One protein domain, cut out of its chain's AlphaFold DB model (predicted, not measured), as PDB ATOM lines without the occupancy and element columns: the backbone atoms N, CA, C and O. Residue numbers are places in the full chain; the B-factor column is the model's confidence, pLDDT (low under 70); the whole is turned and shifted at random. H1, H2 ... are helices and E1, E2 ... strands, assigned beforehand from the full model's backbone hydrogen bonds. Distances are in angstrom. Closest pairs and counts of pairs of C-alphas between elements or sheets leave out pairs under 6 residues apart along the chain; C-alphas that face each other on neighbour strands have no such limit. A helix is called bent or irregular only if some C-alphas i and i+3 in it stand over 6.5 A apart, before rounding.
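Overview. This is residues 442 to 577 of the 1085 residues of an uncharacterized protein of Pseudoalteromonas neustonica (UniProt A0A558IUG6). A long two-stranded hairpin, E1 and E2, makes one end of a body of crossed helices, where E1 packs on H2 and the beginning of H3. H6 crosses H2 and H3 and folds back along H5, while short H4 packs on H5 away from the hairpin's tip. The 136 printed residues, mostly helix by class, hold E1 E2 H1 H2 H3 H4 H5 H6 in chain order, with an antiparallel sheet E1 - E2. The whole is compact, radius of gyration of the C-alphas 14.7 A, spanning 42 by 36 by 27 A.

Along the chain. E1, residues 442 to 450, starts at C-alpha 442 (180.481, 219.977, 103.904) and measures 24.8 A; E2, 453 to 462, measures 27.7 A. H1 is 463 to 469, H2 475 to 489 (21.8 A), H3 494 to 510 (24.6 A), H4 516 to 522 and H5 530 to 545 (22.7 A). H6, 552 to 566 (22.0 A), ends at C-alpha 566 (190.939, 225.796, 112.622).

Arrangement. In the hairpin E1 and E2, N 444 and O 459 are 2.8 A apart, within hydrogen-bond range. The closest C-alphas of E1 and H2, Gln 445 and Ser 487, are 5.2 A apart. H3, with residues 496 to 503 alone, touches H6 about perpendicular at 73 degrees, closest C-alphas Leu 500 and Ser 558 at 5.5 A. H5 and H6 form a helical hairpin, a shallow tilt of 31 degrees, opposite ways; their closest C-alphas, Ile 544 and Lys 552, are 6.3 A apart. H4 touches H5, C-alphas Ile 517 and Ala 536 closest at 4.3 A. H1, irregular with C-alphas 465 and 468 7.9 A apart, touches H4, C-alphas Ile 469 and Cys 518 closest at 5.5 A. Every O i to N i+4 pair is within hydrogen-bond range in H3, H4 and H5; H2 and H6 have 10 of 11, H1 1 of 3, with 2 of 4 O i to N i+3 pairs.

Size, cuts and confidence. The C-alphas farthest apart, Gly 452 and Asn 514, are 44.3 A apart. The printed part has no cut, and no link is long. pLDDT is under 70 at residues 450 to 453, 511, 513 to 514 and 550.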
ATOM      1  N   ILE A 442     179.192 220.539 103.528       86.88
ATOM      2  CA  ILE A 442     180.481 219.977 103.904       86.88
ATOM      3  C   ILE A 442     180.185 218.795 104.817       86.88
ATOM      4  O   ILE A 442     179.591 218.960 105.882       86.88
ATOM      5  N   SER A 443     180.567 217.599 104.374       88.56
ATOM      6  CA  SER A 443     180.427 216.363 105.146       88.56
ATOM      7  C   SER A 443     181.660 216.124 106.008       88.56
ATOM      8  O   SER A 443     182.783 216.256 105.530       88.56
ATOM      9  N   PHE A 444     181.438 215.747 107.262       91.06
ATOM     10  CA  PHE A 444     182.473 215.466 108.249       91.06
ATOM     11  C   PHE A 444     182.341 214.029 108.735       91.06
ATOM     12  O   PHE A 444     181.235 213.570 109.047       91.06
ATOM     13  N   GLN A 445     183.475 213.353 108.896       92.12
ATOM     14  CA  GLN A 445     183.500 212.116 109.665       92.12
ATOM     15  C   GLN A 445     183.317 212.463 111.140       92.12
ATOM     16  O   GLN A 445     184.041 213.283 111.714       92.12
ATOM     17  N   THR A 446     182.310 211.862 111.758       89.19
ATOM     18  CA  THR A 446     181.928 212.136 113.140       89.19
ATOM     19  C   THR A 446     181.970 210.885 113.990       89.19
ATOM     20  O   THR A 446     181.737 209.777 113.518       89.19
ATOM     21  N   VAL A 447     182.239 211.081 115.275       87.88
ATOM     22  CA  VAL A 447     182.149 210.043 116.296       87.88
ATOM     23  C   VAL A 447     181.186 210.494 117.384       87.88
ATOM     24  O   VAL A 447     181.256 211.613 117.893       87.88
ATOM     25  N   SER A 448     180.256 209.631 117.758       83.25
ATOM     26  CA  SER A 448     179.464 209.793 118.974       83.25
ATOM     27  C   SER A 448     179.890 208.743 119.986       83.25
ATOM     28  O   SER A 448     180.354 207.670 119.612       83.25
ATOM     29  N   LYS A 449     179.780 209.072 121.273       72.06
ATOM     30  CA  LYS A 449     180.122 208.153 122.353       72.06
ATOM     31  C   LYS A 449     178.884 207.885 123.193       72.06
ATOM     32  O   LYS A 449     178.243 208.831 123.645       72.06
ATOM     33  N   SER A 450     178.561 206.615 123.392       68.56
ATOM     34  CA  SER A 450     177.495 206.156 124.281       68.56
ATOM     35  C   SER A 450     178.080 205.124 125.232       68.56
ATOM     36  O   SER A 450     178.433 204.040 124.783       68.56
ATOM     37  N   ASN A 451     178.181 205.462 126.523       66.06
ATOM     38  CA  ASN A 451     178.696 204.578 127.580       66.06
ATOM     39  C   ASN A 451     180.014 203.883 127.182       66.06
ATOM     40  O   ASN A 451     180.050 202.671 127.010       66.06
ATOM     41  N   GLY A 452     181.090 204.637 126.947       62.88
ATOM     42  CA  GLY A 452     182.349 204.039 126.483       62.88
ATOM     43  C   GLY A 452     182.420 203.771 124.973       62.88
ATOM     44  O   GLY A 452     183.455 204.043 124.369       62.88
ATOM     45  N   LYS A 453     181.349 203.310 124.321       66.75
ATOM     46  CA  LYS A 453     181.409 202.850 122.921       66.75
ATOM     47  C   LYS A 453     181.331 203.985 121.901       66.75
ATOM     48  O   LYS A 453     180.540 204.920 122.055       66.75
ATOM     49  N   LYS A 454     182.168 203.905 120.861       75.12
ATOM     50  CA  LYS A 454     182.267 204.888 119.772       75.12
ATOM     51  C   LYS A 454     181.436 204.425 118.577       75.12
ATOM     52  O   LYS A 454     181.672 203.347 118.054       75.12
ATOM     53  N   ASN A 455     180.521 205.272 118.119       78.00
ATOM     54  CA  ASN A 455     179.781 205.075 116.877       78.00
ATOM     55  C   ASN A 455     180.251 206.100 115.854       78.00
ATOM     56  O   ASN A 455     180.158 207.308 116.103       78.00
ATOM     57  N   PHE A 456     180.743 205.612 114.721       82.56
ATOM     58  CA  PHE A 456     181.180 206.444 113.611       82.56
ATOM     59  C   PHE A 456     180.008 206.717 112.670       82.56
ATOM     60  O   PHE A 456     179.186 205.843 112.402       82.56
ATOM     61  N   SER A 457     179.909 207.949 112.195       85.56
ATOM     62  CA  SER A 457     178.868 208.381 111.264       85.56
ATOM     63  C   SER A 457     179.368 209.531 110.406       85.56
ATOM     64  O   SER A 457     180.252 210.276 110.825       85.56
ATOM     65  N   SER A 458     178.746 209.756 109.255       84.44
ATOM     66  CA  SER A 458     178.937 210.995 108.500       84.44
ATOM     67  C   SER A 458     177.844 211.999 108.869       84.44
ATOM     68  O   SER A 458     176.669 211.643 108.957       84.44
ATOM     69  N   THR A 459     178.226 213.247 109.138       85.12
ATOM     70  CA  THR A 459     177.287 214.357 109.373       85.12
ATOM     71  C   THR A 459     177.707 215.546 108.529       85.12
ATOM     72  O   THR A 459     178.890 215.873 108.484       85.12
ATOM     73  N   SER A 460     176.751 216.228 107.902       85.12
ATOM     74  CA  SER A 460     177.020 217.390 107.060       85.12
ATOM     75  C   SER A 460     176.511 218.699 107.670       85.12
ATOM     76  O   SER A 460     175.501 218.729 108.378       85.12
ATOM     77  N   ILE A 461     177.232 219.793 107.403       85.00
ATOM     78  CA  ILE A 461     176.754 221.166 107.616       85.00
ATOM     79  C   ILE A 461     176.300 221.708 106.265       85.00
ATOM     80  O   ILE A 461     177.043 221.642 105.288       85.00
ATOM     81  N   ASN A 462     175.079 222.238 106.223       83.06
ATOM     82  CA  ASN A 462     174.486 222.845 105.038       83.06
ATOM     83  C   ASN A 462     175.069 224.259 104.841       83.06
ATOM     84  O   ASN A 462     174.770 225.166 105.615       83.06
ATOM     85  N   ILE A 463     175.908 224.419 103.818       81.56
ATOM     86  CA  ILE A 463     176.580 225.670 103.448       81.56
ATOM     87  C   ILE A 463     175.590 226.679 102.879       81.56
ATOM     88  O   ILE A 463     175.667 227.859 103.209       81.56
ATOM     89  N   THR A 464     174.592 226.214 102.126       77.94
ATOM     90  CA  THR A 464     173.521 227.074 101.604       77.94
ATOM     91  C   THR A 464     172.804 227.831 102.728       77.94
ATOM     92  O   THR A 464     172.517 229.015 102.580       77.94
ATOM     93  N   LYS A 465     172.589 227.191 103.887       76.31
ATOM     94  CA  LYS A 465     171.970 227.829 105.064       76.31
ATOM     95  C   LYS A 465     172.851 228.879 105.737       76.31
ATOM     96  O   LYS A 465     172.310 229.798 106.336       76.31
ATOM     97  N   ILE A 466     174.176 228.759 105.645       80.81
ATOM     98  CA  ILE A 466     175.124 229.677 106.297       80.81
ATOM     99  C   ILE A 466     175.753 230.683 105.323       80.81
ATOM    100  O   ILE A 466     176.675 231.397 105.706       80.81
ATOM    101  N   LYS A 467     175.258 230.767 104.079       79.56
ATOM    102  CA  LYS A 467     175.845 231.580 103.000       79.56
ATOM    103  C   LYS A 467     176.020 233.060 103.372       79.56
ATOM    104  O   LYS A 467     176.993 233.666 102.945       79.56
ATOM    105  N   LYS A 468     175.136 233.612 104.217       78.50
ATOM    106  CA  LYS A 468     175.230 234.994 104.728       78.50
ATOM    107  C   LYS A 468     176.492 235.268 105.562       78.50
ATOM    108  O   LYS A 468     177.002 236.380 105.558       78.50
ATOM    109  N   ILE A 469     177.003 234.257 106.263       82.94
ATOM    110  CA  ILE A 469     178.132 234.377 107.205       82.94
ATOM    111  C   ILE A 469     179.342 233.525 106.789       82.94
ATOM    112  O   ILE A 469     180.224 233.256 107.603       82.94
ATOM    113  N   SER A 470     179.350 233.031 105.549       82.00
ATOM    114  CA  SER A 470     180.347 232.092 105.035       82.00
ATOM    115  C   SER A 470     180.812 232.484 103.630       82.00
ATOM    116  O   SER A 470     180.601 231.732 102.673       82.00
ATOM    117  N   SER A 471     181.468 233.637 103.503       85.38
ATOM    118  CA  SER A 471     182.232 233.981 102.296       85.38
ATOM    119  C   SER A 471     183.345 232.948 102.032       85.38
ATOM    120  O   SER A 471     183.913 232.371 102.963       85.38
ATOM    121  N   SER A 472     183.674 232.702 100.759       82.81
ATOM    122  CA  SER A 472     184.699 231.723 100.349       82.81
ATOM    123  C   SER A 472     186.087 232.023 100.919       82.81
ATOM    124  O   SER A 472     186.858 231.101 101.195       82.81
ATOM    125  N   ASP A 473     186.392 233.301 101.138       84.56
ATOM    126  CA  ASP A 473     187.665 233.757 101.697       84.56
ATOM    127  C   ASP A 473     187.647 234.002 103.209       84.56
ATOM    128  O   ASP A 473     188.717 234.181 103.807       84.56
ATOM    129  N   GLY A 474     186.465 233.950 103.826       89.75
ATOM    130  CA  GLY A 474     186.253 234.196 105.244       89.75
ATOM    131  C   GLY A 474     186.807 233.099 106.148       89.75
ATOM    132  O   GLY A 474     186.945 231.927 105.765       89.75
ATOM    133  N   ILE A 475     187.098 233.464 107.402       93.12
ATOM    134  CA  ILE A 475     187.631 232.517 108.388       93.12
ATOM    135  C   ILE A 475     186.696 231.327 108.628       93.12
ATOM    136  O   ILE A 475     187.195 230.237 108.920       93.12
ATOM    137  N   LEU A 476     185.368 231.491 108.517       93.62
ATOM    138  CA  LEU A 476     184.418 230.402 108.764       93.62
ATOM    139  C   LEU A 476     184.571 229.296 107.719       93.62
ATOM    140  O   LEU A 476     184.778 228.135 108.082       93.62
ATOM    141  N   TYR A 477     184.521 229.657 106.435       91.88
ATOM    142  CA  TYR A 477     184.602 228.702 105.334       91.88
ATOM    143  C   TYR A 477     185.950 227.972 105.329       91.88
ATOM    144  O   TYR A 477     185.990 226.737 105.354       91.88
ATOM    145  N   LYS A 478     187.064 228.712 105.431       91.50
ATOM    146  CA  LYS A 478     188.417 228.129 105.519       91.50
ATOM    147  C   LYS A 478     188.566 227.191 106.724       91.50
ATOM    148  O   LYS A 478     189.135 226.103 106.599       91.50
ATOM    149  N   SER A 479     187.993 227.556 107.874       94.19
ATOM    150  CA  SER A 479     187.992 226.703 109.071       94.19
ATOM    151  C   SER A 479     187.178 225.419 108.879       94.19
ATOM    152  O   SER A 479     187.600 224.359 109.346       94.19
ATOM    153  N   LEU A 480     186.032 225.478 108.188       93.69
ATOM    154  CA  LEU A 480     185.201 224.303 107.897       93.69
ATOM    155  C   LEU A 480     185.901 223.342 106.928       93.69
ATOM    156  O   LEU A 480     185.884 222.134 107.160       93.69
ATOM    157  N   ILE A 481     186.578 223.854 105.899       92.75
ATOM    158  CA  ILE A 481     187.377 223.033 104.975       92.75
ATOM    159  C   ILE A 481     188.545 222.359 105.705       92.75
ATOM    160  O   ILE A 481     188.797 221.166 105.517       92.75
ATOM    161  N   LYS A 482     189.223 223.077 106.607       92.69
ATOM    162  CA  LYS A 482     190.286 222.488 107.431       92.69
ATOM    163  C   LYS A 482     189.751 221.417 108.384       92.69
ATOM    164  O   LYS A 482     190.350 220.348 108.499       92.69
ATOM    165  N   LEU A 483     188.607 221.671 109.024       93.69
ATOM    166  CA  LEU A 483     187.914 220.688 109.859       93.69
ATOM    167  C   LEU A 483     187.527 219.440 109.054       93.69
ATOM    168  O   LEU A 483     187.691 218.335 109.565       93.69
ATOM    169  N   LYS A 484     187.053 219.597 107.810       93.06
ATOM    170  CA  LYS A 484     186.717 218.488 106.902       93.06
ATOM    171  C   LYS A 484     187.929 217.583 106.692       93.06
ATOM    172  O   LYS A 484     187.853 216.399 107.016       93.06
ATOM    173  N   LYS A 485     189.052 218.164 106.258       91.62
ATOM    174  CA  LYS A 485     190.307 217.441 106.004       91.62
ATOM    175  C   LYS A 485     190.849 216.751 107.261       91.62
ATOM    176  O   LYS A 485     191.311 215.620 107.199       91.62
ATOM    177  N   GLU A 486     190.780 217.401 108.425       90.88
ATOM    178  CA  GLU A 486     191.176 216.751 109.684       90.88
ATOM    179  C   GLU A 486     190.222 215.621 110.089       90.88
ATOM    180  O   GLU A 486     190.676 214.618 110.643       90.88
ATOM    181  N   SER A 487     188.919 215.763 109.815       91.56
ATOM    182  CA  SER A 487     187.916 214.770 110.205       91.56
ATOM    183  C   SER A 487     188.133 213.417 109.531       91.56
ATOM    184  O   SER A 487     187.894 212.394 110.166       91.56
ATOM    185  N   GLU A 488     188.654 213.409 108.300       88.75
ATOM    186  CA  GLU A 488     188.975 212.198 107.531       88.75
ATOM    187  C   GLU A 488     189.994 211.305 108.254       88.75
ATOM    188  O   GLU A 488     189.846 210.088 108.256       88.75
ATOM    189  N   ASN A 489     190.967 211.905 108.947       87.50
ATOM    190  CA  ASN A 489     191.964 211.173 109.736       87.50
ATOM    191  C   ASN A 489     191.527 210.968 111.193       87.50
ATOM    192  O   ASN A 489     191.844 209.956 111.818       87.50
ATOM    193  N   LYS A 490     190.834 211.954 111.774       87.56
ATOM    194  CA  LYS A 490     190.401 211.938 113.174       87.56
ATOM    195  C   LYS A 490     188.958 212.434 113.290       87.56
ATOM    196  O   LYS A 490     188.745 213.648 113.375       87.56
ATOM    197  N   PRO A 491     187.976 211.517 113.381       87.62
ATOM    198  CA  PRO A 491     186.565 211.875 113.436       87.62
ATOM    199  C   PRO A 491     186.239 212.879 114.546       87.62
ATOM    200  O   PRO A 491     186.728 212.793 115.677       87.62
ATOM    201  N   VAL A 492     185.381 213.841 114.218       88.38
ATOM    202  CA  VAL A 492     184.988 214.943 115.106       88.38
ATOM    203  C   VAL A 492     183.849 214.491 116.012       88.38
ATOM    204  O   VAL A 492     182.914 213.833 115.567       88.38
ATOM    205  N   THR A 493     183.859 214.868 117.291       87.06
ATOM    206  CA  THR A 493     182.748 214.515 118.185       87.06
ATOM    207  C   THR A 493     181.427 215.110 117.679       87.06
ATOM    208  O   THR A 493     181.312 216.326 117.514       87.06
ATOM    209  N   LEU A 494     180.398 214.276 117.502       85.00
ATOM    210  CA  LEU A 494     179.091 214.677 116.967       85.00
ATOM    211  C   LEU A 494     178.461 215.832 117.760       85.00
ATOM    212  O   LEU A 494     177.891 216.752 117.180       85.00
ATOM    213  N   THR A 495     178.590 215.818 119.088       82.25
ATOM    214  CA  THR A 495     178.098 216.891 119.966       82.25
ATOM    215  C   THR A 495     178.782 218.229 119.683       82.25
ATOM    216  O   THR A 495     178.121 219.264 119.692       82.25
ATOM    217  N   THR A 496     180.084 218.225 119.383       84.62
ATOM    218  CA  THR A 496     180.833 219.438 119.026       84.62
ATOM    219  C   THR A 496     180.318 220.024 117.718       84.62
ATOM    220  O   THR A 496     180.026 221.216 117.668       84.62
ATOM    221  N   LEU A 497     180.132 219.185 116.695       87.88
ATOM    222  CA  LEU A 497     179.614 219.622 115.398       87.88
ATOM    223  C   LEU A 497     178.162 220.118 115.501       87.88
ATOM    224  O   LEU A 497     177.816 221.149 114.932       87.88
ATOM    225  N   ARG A 498     177.321 219.432 116.288       85.19
ATOM    226  CA  ARG A 498     175.943 219.865 116.574       85.19
ATOM    227  C   ARG A 498     175.900 221.212 117.287       85.19
ATOM    228  O   ARG A 498     175.096 222.054 116.907       85.19
ATOM    229  N   ASN A 499     176.740 221.419 118.301       85.44
ATOM    230  CA  ASN A 499     176.795 222.693 119.017       85.44
ATOM    231  C   ASN A 499     177.262 223.825 118.105       85.44
ATOM    232  O   ASN A 499     176.609 224.861 118.102       85.44
ATOM    233  N   LEU A 500     178.291 223.589 117.284       90.56
ATOM    234  CA  LEU A 500     178.738 224.551 116.279       90.56
ATOM    235  C   LEU A 500     177.601 224.920 115.316       90.56
ATOM    236  O   LEU A 500     177.301 226.096 115.164       90.56
ATOM    237  N   ASN A 501     176.928 223.931 114.722       87.94
ATOM    238  CA  ASN A 501     175.839 224.178 113.772       87.94
ATOM    239  C   ASN A 501     174.673 224.958 114.404       87.94
ATOM    240  O   ASN A 501     174.105 225.855 113.784       87.94
ATOM    241  N   LEU A 502     174.337 224.645 115.660       84.50
ATOM    242  CA  LEU A 502     173.329 225.393 116.407       84.50
ATOM    243  C   LEU A 502     173.785 226.831 116.673       84.50
ATOM    244  O   LEU A 502     172.999 227.738 116.460       84.50
ATOM    245  N   THR A 503     175.036 227.053 117.081       88.69
ATOM    246  CA  THR A 503     175.574 228.407 117.293       88.69
ATOM    247  C   THR A 503     175.602 229.228 116.005       88.69
ATOM    248  O   THR A 503     175.267 230.405 116.040       88.69
ATOM    249  N   LEU A 504     175.934 228.620 114.863       89.94
ATOM    250  CA  LEU A 504     175.845 229.292 113.562       89.94
ATOM    251  C   LEU A 504     174.396 229.657 113.218       89.94
ATOM    252  O   LEU A 504     174.141 230.762 112.759       89.94
ATOM    253  N   SER A 505     173.445 228.761 113.500       85.62
ATOM    254  CA  SER A 505     172.014 229.038 113.305       85.62
ATOM    255  C   SER A 505     171.524 230.176 114.208       85.62
ATOM    256  O   SER A 505     170.755 231.013 113.752       85.62
ATOM    257  N   CYS A 506     172.003 230.243 115.458       83.56
ATOM    258  CA  CYS A 506     171.729 231.358 116.366       83.56
ATOM    259  C   CYS A 506     172.164 232.685 115.742       83.56
ATOM    260  O   CYS A 506     171.353 233.594 115.694       83.56
ATOM    261  N   ILE A 507     173.395 232.763 115.218       86.94
ATOM    262  CA  ILE A 507     173.903 233.969 114.545       86.94
ATOM    263  C   ILE A 507     173.020 234.317 113.342       86.94
ATOM    264  O   ILE A 507     172.561 235.439 113.236       86.94
ATOM    265  N   ILE A 508     172.716 233.361 112.464       84.44
ATOM    266  CA  ILE A 508     171.957 233.627 111.226       84.44
ATOM    267  C   ILE A 508     170.539 234.141 111.490       84.44
ATOM    268  O   ILE A 508     170.024 234.940 110.713       84.44
ATOM    269  N   ASN A 509     169.900 233.660 112.556       79.12
ATOM    270  CA  ASN A 509     168.510 233.995 112.854       79.12
ATOM    271  C   ASN A 509     168.344 235.374 113.505       79.12
ATOM    272  O   ASN A 509     167.240 235.910 113.470       79.12
ATOM    273  N   THR A 510     169.393 235.918 114.126       74.50
ATOM    274  CA  THR A 510     169.296 237.146 114.934       74.50
ATOM    275  C   THR A 510     170.272 238.240 114.522       74.50
ATOM    276  O   THR A 510     170.015 239.399 114.823       74.50
ATOM    277  N   ALA A 511     171.388 237.897 113.876       67.75
ATOM    278  CA  ALA A 511     172.409 238.869 113.522       67.75
ATOM    279  C   ALA A 511     172.006 239.681 112.289       67.75
ATOM    280  O   ALA A 511     171.483 239.141 111.308       67.75
ATOM    281  N   SER A 512     172.283 240.981 112.335       71.12
ATOM    282  CA  SER A 512     172.171 241.860 111.174       71.12
ATOM    283  C   SER A 512     173.358 241.658 110.220       71.12
ATOM    284  O   SER A 512     174.418 241.171 110.624       71.12
ATOM    285  N   ASP A 513     173.207 242.037 108.946       60.81
ATOM    286  CA  ASP A 513     174.284 241.891 107.951       60.81
ATOM    287  C   ASP A 513     175.536 242.736 108.300       60.81
ATOM    288  O   ASP A 513     176.618 242.433 107.808       60.81
ATOM    289  N   ASN A 514     175.408 243.734 109.191       61.34
ATOM    290  CA  ASN A 514     176.484 244.626 109.658       61.34
ATOM    291  C   ASN A 514     177.015 244.272 111.063       61.34
ATOM    292  O   ASN A 514     177.655 245.095 111.723       61.34
ATOM    293  N   ASP A 515     176.692 243.087 111.580       83.19
ATOM    294  CA  ASP A 515     177.155 242.677 112.901       83.19
ATOM    295  C   ASP A 515     178.642 242.292 112.882       83.19
ATOM    296  O   ASP A 515     179.097 241.519 112.040       83.19
ATOM    297  N   LEU A 516     179.392 242.738 113.893       90.31
ATOM    298  CA  LEU A 516     180.819 242.446 114.084       90.31
ATOM    299  C   LEU A 516     181.146 240.944 114.049       90.31
ATOM    300  O   LEU A 516     182.240 240.555 113.640       90.31
ATOM    301  N   ILE A 517     180.228 240.078 114.495       92.75
ATOM    302  CA  ILE A 517     180.401 238.624 114.391       92.75
ATOM    303  C   ILE A 517     180.262 238.120 112.949       92.75
ATOM    304  O   ILE A 517     181.009 237.221 112.558       92.75
ATOM    305  N   CYS A 518     179.363 238.698 112.151       90.12
ATOM    306  CA  CYS A 518     179.218 238.393 110.728       90.12
ATOM    307  C   CYS A 518     180.456 238.870 109.957       90.12
ATOM    308  O   CYS A 518     181.041 238.085 109.206       90.12
ATOM    309  N   ASP A 519     180.922 240.091 110.237       89.69
ATOM    310  CA  ASP A 519     182.146 240.660 109.663       89.69
ATOM    311  C   ASP A 519     183.371 239.797 109.968       89.69
ATOM    312  O   ASP A 519     184.147 239.467 109.067       89.69
ATOM    313  N   LEU A 520     183.525 239.362 111.224       93.38
ATOM    314  CA  LEU A 520     184.609 238.469 111.626       93.38
ATOM    315  C   LEU A 520     184.586 237.170 110.810       93.38
ATOM    316  O   LEU A 520     185.623 236.746 110.309       93.38
ATOM    317  N   LEU A 521     183.424 236.519 110.698       93.62
ATOM    318  CA  LEU A 521     183.291 235.211 110.045       93.62
ATOM    319  C   LEU A 521     183.502 235.277 108.523       93.62
ATOM    320  O   LEU A 521     184.038 234.319 107.953       93.62
ATOM    321  N   ASN A 522     183.138 236.404 107.902       92.06
ATOM    322  CA  ASN A 522     183.279 236.670 106.468       92.06
ATOM    323  C   ASN A 522     184.643 237.255 106.062       92.06
ATOM    324  O   ASN A 522     184.971 237.254 104.874       92.06
ATOM    325  N   SER A 523     185.450 237.737 107.006       91.19
ATOM    326  CA  SER A 523     186.749 238.348 106.701       91.19
ATOM    327  C   SER A 523     187.889 237.320 106.641       91.19
ATOM    328  O   SER A 523     187.857 236.326 107.372       91.19
ATOM    329  N   PRO A 524     188.929 237.538 105.817       90.62
ATOM    330  CA  PRO A 524     190.181 236.784 105.893       90.62
ATOM    331  C   PRO A 524     190.898 237.019 107.229       90.62
ATOM    332  O   PRO A 524     190.891 238.135 107.751       90.62
ATOM    333  N   ILE A 525     191.564 235.999 107.786       90.56
ATOM    334  CA  ILE A 525     192.238 236.124 109.095       90.56
ATOM    335  C   ILE A 525     193.401 237.123 109.064       90.56
ATOM    336  O   ILE A 525     193.760 237.690 110.093       90.56
ATOM    337  N   GLU A 526     193.971 237.349 107.885       87.31
ATOM    338  CA  GLU A 526     195.063 238.283 107.626       87.31
ATOM    339  C   GLU A 526     194.643 239.745 107.823       87.31
ATOM    340  O   GLU A 526     195.490 240.587 108.105       87.31
ATOM    341  N   HIS A 527     193.346 240.043 107.700       88.38
ATOM    342  CA  HIS A 527     192.786 241.386 107.877       88.38
ATOM    343  C   HIS A 527     192.227 241.617 109.286       88.38
ATOM    344  O   HIS A 527     191.749 242.707 109.589       88.38
ATOM    345  N   LEU A 528     192.283 240.602 110.150       90.56
ATOM    346  CA  LEU A 528     191.698 240.634 111.483       90.56
ATOM    347  C   LEU A 528     192.776 240.777 112.556       90.56
ATOM    348  O   LEU A 528     193.814 240.114 112.540       90.56
ATOM    349  N   ASN A 529     192.492 241.591 113.565       90.38
ATOM    350  CA  ASN A 529     193.339 241.803 114.730       90.38
ATOM    351  C   ASN A 529     192.673 241.257 116.016       90.38
ATOM    352  O   ASN A 529     191.539 240.781 116.026       90.38
ATOM    353  N   GLN A 530     193.378 241.305 117.152       91.56
ATOM    354  CA  GLN A 530     192.843 240.788 118.423       91.56
ATOM    355  C   GLN A 530     191.578 241.520 118.912       91.56
ATOM    356  O   GLN A 530     190.762 240.928 119.619       91.56
ATOM    357  N   ARG A 531     191.424 242.817 118.607       91.81
ATOM    358  CA  ARG A 531     190.240 243.611 118.967       91.81
ATOM    359  C   ARG A 531     189.006 243.092 118.236       91.81
ATOM    360  O   ARG A 531     187.986 242.935 118.900       91.81
ATOM    361  N   ASP A 532     189.124 242.746 116.960       92.75
ATOM    362  CA  ASP A 532     187.996 242.257 116.156       92.75
ATOM    363  C   ASP A 532     187.432 240.963 116.753       92.75
ATOM    364  O   ASP A 532     186.242 240.874 117.038       92.75
ATOM    365  N   PHE A 533     188.303 240.008 117.104       94.06
ATOM    366  CA  PHE A 533     187.896 238.784 117.804       94.06
ATOM    367  C   PHE A 533     187.238 239.061 119.164       94.06
ATOM    368  O   PHE A 533     186.246 238.419 119.506       94.06
ATOM    369  N   ARG A 534     187.767 240.003 119.959       94.12
ATOM    370  CA  ARG A 534     187.190 240.338 121.273       94.12
ATOM    371  C   ARG A 534     185.797 240.950 121.151       94.12
ATOM    372  O   ARG A 534     184.918 240.574 121.920       94.12
ATOM    373  N   LEU A 535     185.608 241.878 120.216       93.62
ATOM    374  CA  LEU A 535     184.323 242.544 120.008       93.62
ATOM    375  C   LEU A 535     183.295 241.592 119.391       93.62
ATOM    376  O   LEU A 535     182.181 241.502 119.896       93.62
ATOM    377  N   ALA A 536     183.693 240.808 118.389       93.94
ATOM    378  CA  ALA A 536     182.836 239.803 117.773       93.94
ATOM    379  C   ALA A 536     182.414 238.710 118.767       93.94
ATOM    380  O   ALA A 536     181.244 238.343 118.821       93.94
ATOM    381  N   PHE A 537     183.323 238.208 119.615       95.25
ATOM    382  CA  PHE A 537     182.950 237.249 120.663       95.25
ATOM    383  C   PHE A 537     182.077 237.861 121.755       95.25
ATOM    384  O   PHE A 537     181.252 237.148 122.321       95.25
ATOM    385  N   LYS A 538     182.216 239.161 122.038       94.12
ATOM    386  CA  LYS A 538     181.297 239.864 122.938       94.12
ATOM    387  C   LYS A 538     179.892 239.924 122.332       94.12
ATOM    388  O   LYS A 538     178.955 239.479 122.983       94.12
ATOM    389  N   GLN A 539     179.773 240.349 121.073       92.88
ATOM    390  CA  GLN A 539     178.489 240.410 120.368       92.88
ATOM    391  C   GLN A 539     177.856 239.021 120.187       92.88
ATOM    392  O   GLN A 539     176.650 238.867 120.333       92.88
ATOM    393  N   LEU A 540     178.662 237.982 119.950       93.38
ATOM    394  CA  LEU A 540     178.194 236.595 119.970       93.38
ATOM    395  C   LEU A 540     177.533 236.246 121.307       93.38
ATOM    396  O   LEU A 540     176.507 235.571 121.328       93.38
ATOM    397  N   GLU A 541     178.138 236.646 122.427       93.56
ATOM    398  CA  GLU A 541     177.549 236.395 123.740       93.56
ATOM    399  C   GLU A 541     176.290 237.226 123.970       93.56
ATOM    400  O   GLU A 541     175.396 236.714 124.635       93.56
ATOM    401  N   ASP A 542     176.181 238.436 123.411       90.50
ATOM    402  CA  ASP A 542     174.953 239.254 123.410       90.50
ATOM    403  C   ASP A 542     173.820 238.555 122.651       90.50
ATOM    404  O   ASP A 542     172.777 238.281 123.242       90.50
ATOM    405  N   ILE A 543     174.087 238.086 121.431       89.25
ATOM    406  CA  ILE A 543     173.149 237.284 120.628       89.25
ATOM    407  C   ILE A 543     172.685 236.021 121.370       89.25
ATOM    408  O   ILE A 543     171.515 235.652 121.322       89.25
ATOM    409  N   ILE A 544     173.600 235.314 122.039       89.31
ATOM    410  CA  ILE A 544     173.253 234.102 122.795       89.31
ATOM    411  C   ILE A 544     172.413 234.444 124.037       89.31
ATOM    412  O   ILE A 544     171.615 233.613 124.473       89.31
ATOM    413  N   ASP A 545     172.609 235.620 124.637       87.38
ATOM    414  CA  ASP A 545     171.955 235.990 125.893       87.38
ATOM    415  C   ASP A 545     170.478 236.345 125.710       87.38
ATOM    416  O   ASP A 545     169.671 236.020 126.583       87.38
ATOM    417  N   GLU A 546     170.129 236.905 124.553       84.50
ATOM    418  CA  GLU A 546     168.752 237.210 124.142       84.50
ATOM    419  C   GLU A 546     167.912 235.956 123.842       84.50
ATOM    420  O   GLU A 546     166.686 236.025 123.773       84.50
ATOM    421  N   GLN A 547     168.548 234.792 123.680       80.12
ATOM    422  CA  GLN A 547     167.856 233.539 123.384       80.12
ATOM    423  C   GLN A 547     167.484 232.774 124.659       80.12
ATOM    424  O   GLN A 547     168.266 232.693 125.613       80.12
ATOM    425  N   ASP A 548     166.315 232.126 124.638       78.31
ATOM    426  CA  ASP A 548     165.836 231.240 125.708       78.31
ATOM    427  C   ASP A 548     166.577 229.886 125.689       78.31
ATOM    428  O   ASP A 548     166.066 228.843 125.276       78.31
ATOM    429  N   ILE A 549     167.864 229.918 126.048       77.31
ATOM    430  CA  ILE A 549     168.770 228.764 126.061       77.31
ATOM    431  C   ILE A 549     169.263 228.521 127.487       77.31
ATOM    432  O   ILE A 549     169.866 229.393 128.109       77.31
ATOM    433  N   SER A 550     169.118 227.282 127.962       68.88
ATOM    434  CA  SER A 550     169.512 226.881 129.320       68.88
ATOM    435  C   SER A 550     171.026 226.879 129.577       68.88
ATOM    436  O   SER A 550     171.459 227.209 130.675       68.88
ATOM    437  N   ILE A 551     171.853 226.511 128.586       80.69
ATOM    438  CA  ILE A 551     173.322 226.436 128.727       80.69
ATOM    439  C   ILE A 551     174.003 227.264 127.630       80.69
ATOM    440  O   ILE A 551     174.408 226.750 126.578       80.69
ATOM    441  N   LYS A 552     174.129 228.564 127.893       86.62
ATOM    442  CA  LYS A 552     174.688 229.585 126.993       86.62
ATOM    443  C   LYS A 552     176.199 229.413 126.779       86.62
ATOM    444  O   LYS A 552     176.698 229.511 125.652       86.62
ATOM    445  N   SER A 553     176.926 229.020 127.823       86.81
ATOM    446  CA  SER A 553     178.377 228.775 127.802       86.81
ATOM    447  C   SER A 553     178.828 227.781 126.727       86.81
ATOM    448  O   SER A 553     179.837 228.012 126.054       86.81
ATOM    449  N   ASN A 554     178.071 226.702 126.501       84.81
ATOM    450  CA  ASN A 554     178.393 225.695 125.486       84.81
ATOM    451  C   ASN A 554     178.343 226.266 124.063       84.81
ATOM    452  O   ASN A 554     179.144 225.862 123.215       84.81
ATOM    453  N   LYS A 555     177.430 227.209 123.797       87.50
ATOM    454  CA  LYS A 555     177.282 227.853 122.487       87.50
ATOM    455  C   LYS A 555     178.476 228.754 122.196       87.50
ATOM    456  O   LYS A 555     179.160 228.520 121.200       87.50
ATOM    457  N   SER A 556     178.792 229.677 123.108       90.81
ATOM    458  CA  SER A 556     179.970 230.555 122.998       90.81
ATOM    459  C   SER A 556     181.260 229.739 122.870       90.81
ATOM    460  O   SER A 556     182.050 229.928 121.941       90.81
ATOM    461  N   GLN A 557     181.459 228.754 123.753       90.88
ATOM    462  CA  GLN A 557     182.664 227.927 123.750       90.88
ATOM    463  C   GLN A 557     182.822 227.128 122.448       90.88
ATOM    464  O   GLN A 557     183.958 226.931 122.006       90.88
ATOM    465  N   SER A 558     181.727 226.671 121.828       90.94
ATOM    466  CA  SER A 558     181.789 225.859 120.608       90.94
ATOM    467  C   SER A 558     182.423 226.610 119.434       90.94
ATOM    468  O   SER A 558     183.393 226.107 118.861       90.94
ATOM    469  N   LEU A 559     181.973 227.839 119.146       93.38
ATOM    470  CA  LEU A 559     182.525 228.657 118.065       93.38
ATOM    471  C   LEU A 559     183.952 229.114 118.389       93.38
ATOM    472  O   LEU A 559     184.847 228.978 117.554       93.38
ATOM    473  N   ARG A 560     184.209 229.562 119.627       93.44
ATOM    474  CA  ARG A 560     185.552 230.002 120.050       93.44
ATOM    475  C   ARG A 560     186.589 228.889 119.944       93.44
ATOM    476  O   ARG A 560     187.699 229.124 119.467       93.44
ATOM    477  N   THR A 561     186.241 227.671 120.362       91.75
ATOM    478  CA  THR A 561     187.142 226.505 120.277       91.75
ATOM    479  C   THR A 561     187.363 226.083 118.829       91.75
ATOM    480  O   THR A 561     188.491 225.758 118.459       91.75
ATOM    481  N   PHE A 562     186.308 226.115 118.010       94.50
ATOM    482  CA  PHE A 562     186.390 225.836 116.580       94.50
ATOM    483  C   PHE A 562     187.362 226.801 115.885       94.50
ATOM    484  O   PHE A 562     188.369 226.353 115.336       94.50
ATOM    485  N   LEU A 563     187.161 228.115 116.012       94.19
ATOM    486  CA  LEU A 563     188.065 229.103 115.410       94.19
ATOM    487  C   LEU A 563     189.485 229.007 115.986       94.19
ATOM    488  O   LEU A 563     190.459 229.059 115.243       94.19
ATOM    489  N   SER A 564     189.628 228.751 117.289       91.81
ATOM    490  CA  SER A 564     190.942 228.561 117.923       91.81
ATOM    491  C   SER A 564     191.761 227.413 117.355       91.81
ATOM    492  O   SER A 564     192.990 227.474 117.392       91.81
ATOM    493  N   LYS A 565     191.102 226.363 116.865       90.81
ATOM    494  CA  LYS A 565     191.780 225.199 116.299       90.81
ATOM    495  C   LYS A 565     191.976 225.331 114.788       90.81
ATOM    496  O   LYS A 565     193.026 224.935 114.280       90.81
ATOM    497  N   TYR A 566     190.999 225.897 114.080       92.88
ATOM    498  CA  TYR A 566     190.939 225.796 112.622       92.88
ATOM    499  C   TYR A 566     191.163 227.109 111.866       92.88
ATOM    500  O   TYR A 566     191.616 227.035 110.726       92.88
ATOM    501  N   ALA A 567     190.967 228.280 112.482       89.81
ATOM    502  CA  ALA A 567     191.085 229.564 111.779       89.81
ATOM    503  C   ALA A 567     192.537 229.978 111.487       89.81
ATOM    504  O   ALA A 567     192.779 230.754 110.573       89.81
ATOM    505  N   GLY A 568     193.514 229.445 112.232       87.56
ATOM    506  CA  GLY A 568     194.925 229.823 112.110       87.56
ATOM    507  C   GLY A 568     195.375 230.793 113.205       87.56
ATOM    508  O   GLY A 568     194.882 230.740 114.337       87.56
ATOM    509  N   LYS A 569     196.367 231.637 112.896       89.12
ATOM    510  CA  LYS A 569     196.910 232.644 113.819       89.12
ATOM    511  C   LYS A 569     196.542 234.049 113.332       89.12
ATOM    512  O   LYS A 569     196.776 234.370 112.175       89.12
ATOM    513  N   ILE A 570     196.055 234.890 114.240       86.31
ATOM    514  CA  ILE A 570     195.812 236.325 114.038       86.31
ATOM    515  C   ILE A 570     197.141 236.987 113.652       86.31
ATOM    516  O   ILE A 570     198.143 236.808 114.364       86.31
ATOM    517  N   ASN A 571     197.164 237.704 112.524       76.31
ATOM    518  CA  ASN A 571     198.371 238.283 111.920       76.31
ATOM    519  C   ASN A 571     199.543 237.286 111.818       76.31
ATOM    520  O   ASN A 571     200.695 237.649 112.057       76.31
ATOM    521  N   ASN A 572     199.254 235.999 111.583       77.62
ATOM    522  CA  ASN A 572     200.217 234.888 111.554       77.62
ATOM    523  C   ASN A 572     201.052 234.672 112.839       77.62
ATOM    524  O   ASN A 572     201.916 233.793 112.881       77.62
ATOM    525  N   LYS A 573     200.765 235.396 113.930       81.12
ATOM    526  CA  LYS A 573     201.573 235.394 115.164       81.12
ATOM    527  C   LYS A 573     200.823 234.841 116.373       81.12
ATOM    528  O   LYS A 573     201.363 234.007 117.102       81.12
ATOM    529  N   ILE A 574     199.573 235.253 116.581       85.38
ATOM    530  CA  ILE A 574     198.830 234.984 117.821       85.38
ATOM    531  C   ILE A 574     197.747 233.929 117.586       85.38
ATOM    532  O   ILE A 574     196.896 234.082 116.721       85.38
ATOM    533  N   ALA A 575     197.726 232.858 118.381       86.75
ATOM    534  CA  ALA A 575     196.615 231.904 118.340       86.75
ATOM    535  C   ALA A 575     195.307 232.579 118.795       86.75
ATOM    536  O   ALA A 575     195.315 233.289 119.798       86.75
ATOM    537  N   VAL A 576     194.176 232.305 118.136       89.06
ATOM    538  CA  VAL A 576     192.875 232.936 118.459       89.06
ATOM    539  C   VAL A 576     192.470 232.752 119.930       89.06
ATOM    540  O   VAL A 576     191.944 233.678 120.540       89.06
ATOM    541  N   LYS A 577     192.806 231.617 120.564       88.12
ATOM    542  CA  LYS A 577     192.585 231.399 122.012       88.12
ATOM    543  C   LYS A 577     193.282 232.424 122.924       88.12
ATOM    544  O   LYS A 577     192.887 232.572 124.073       88.12
TER     545      LYS A 577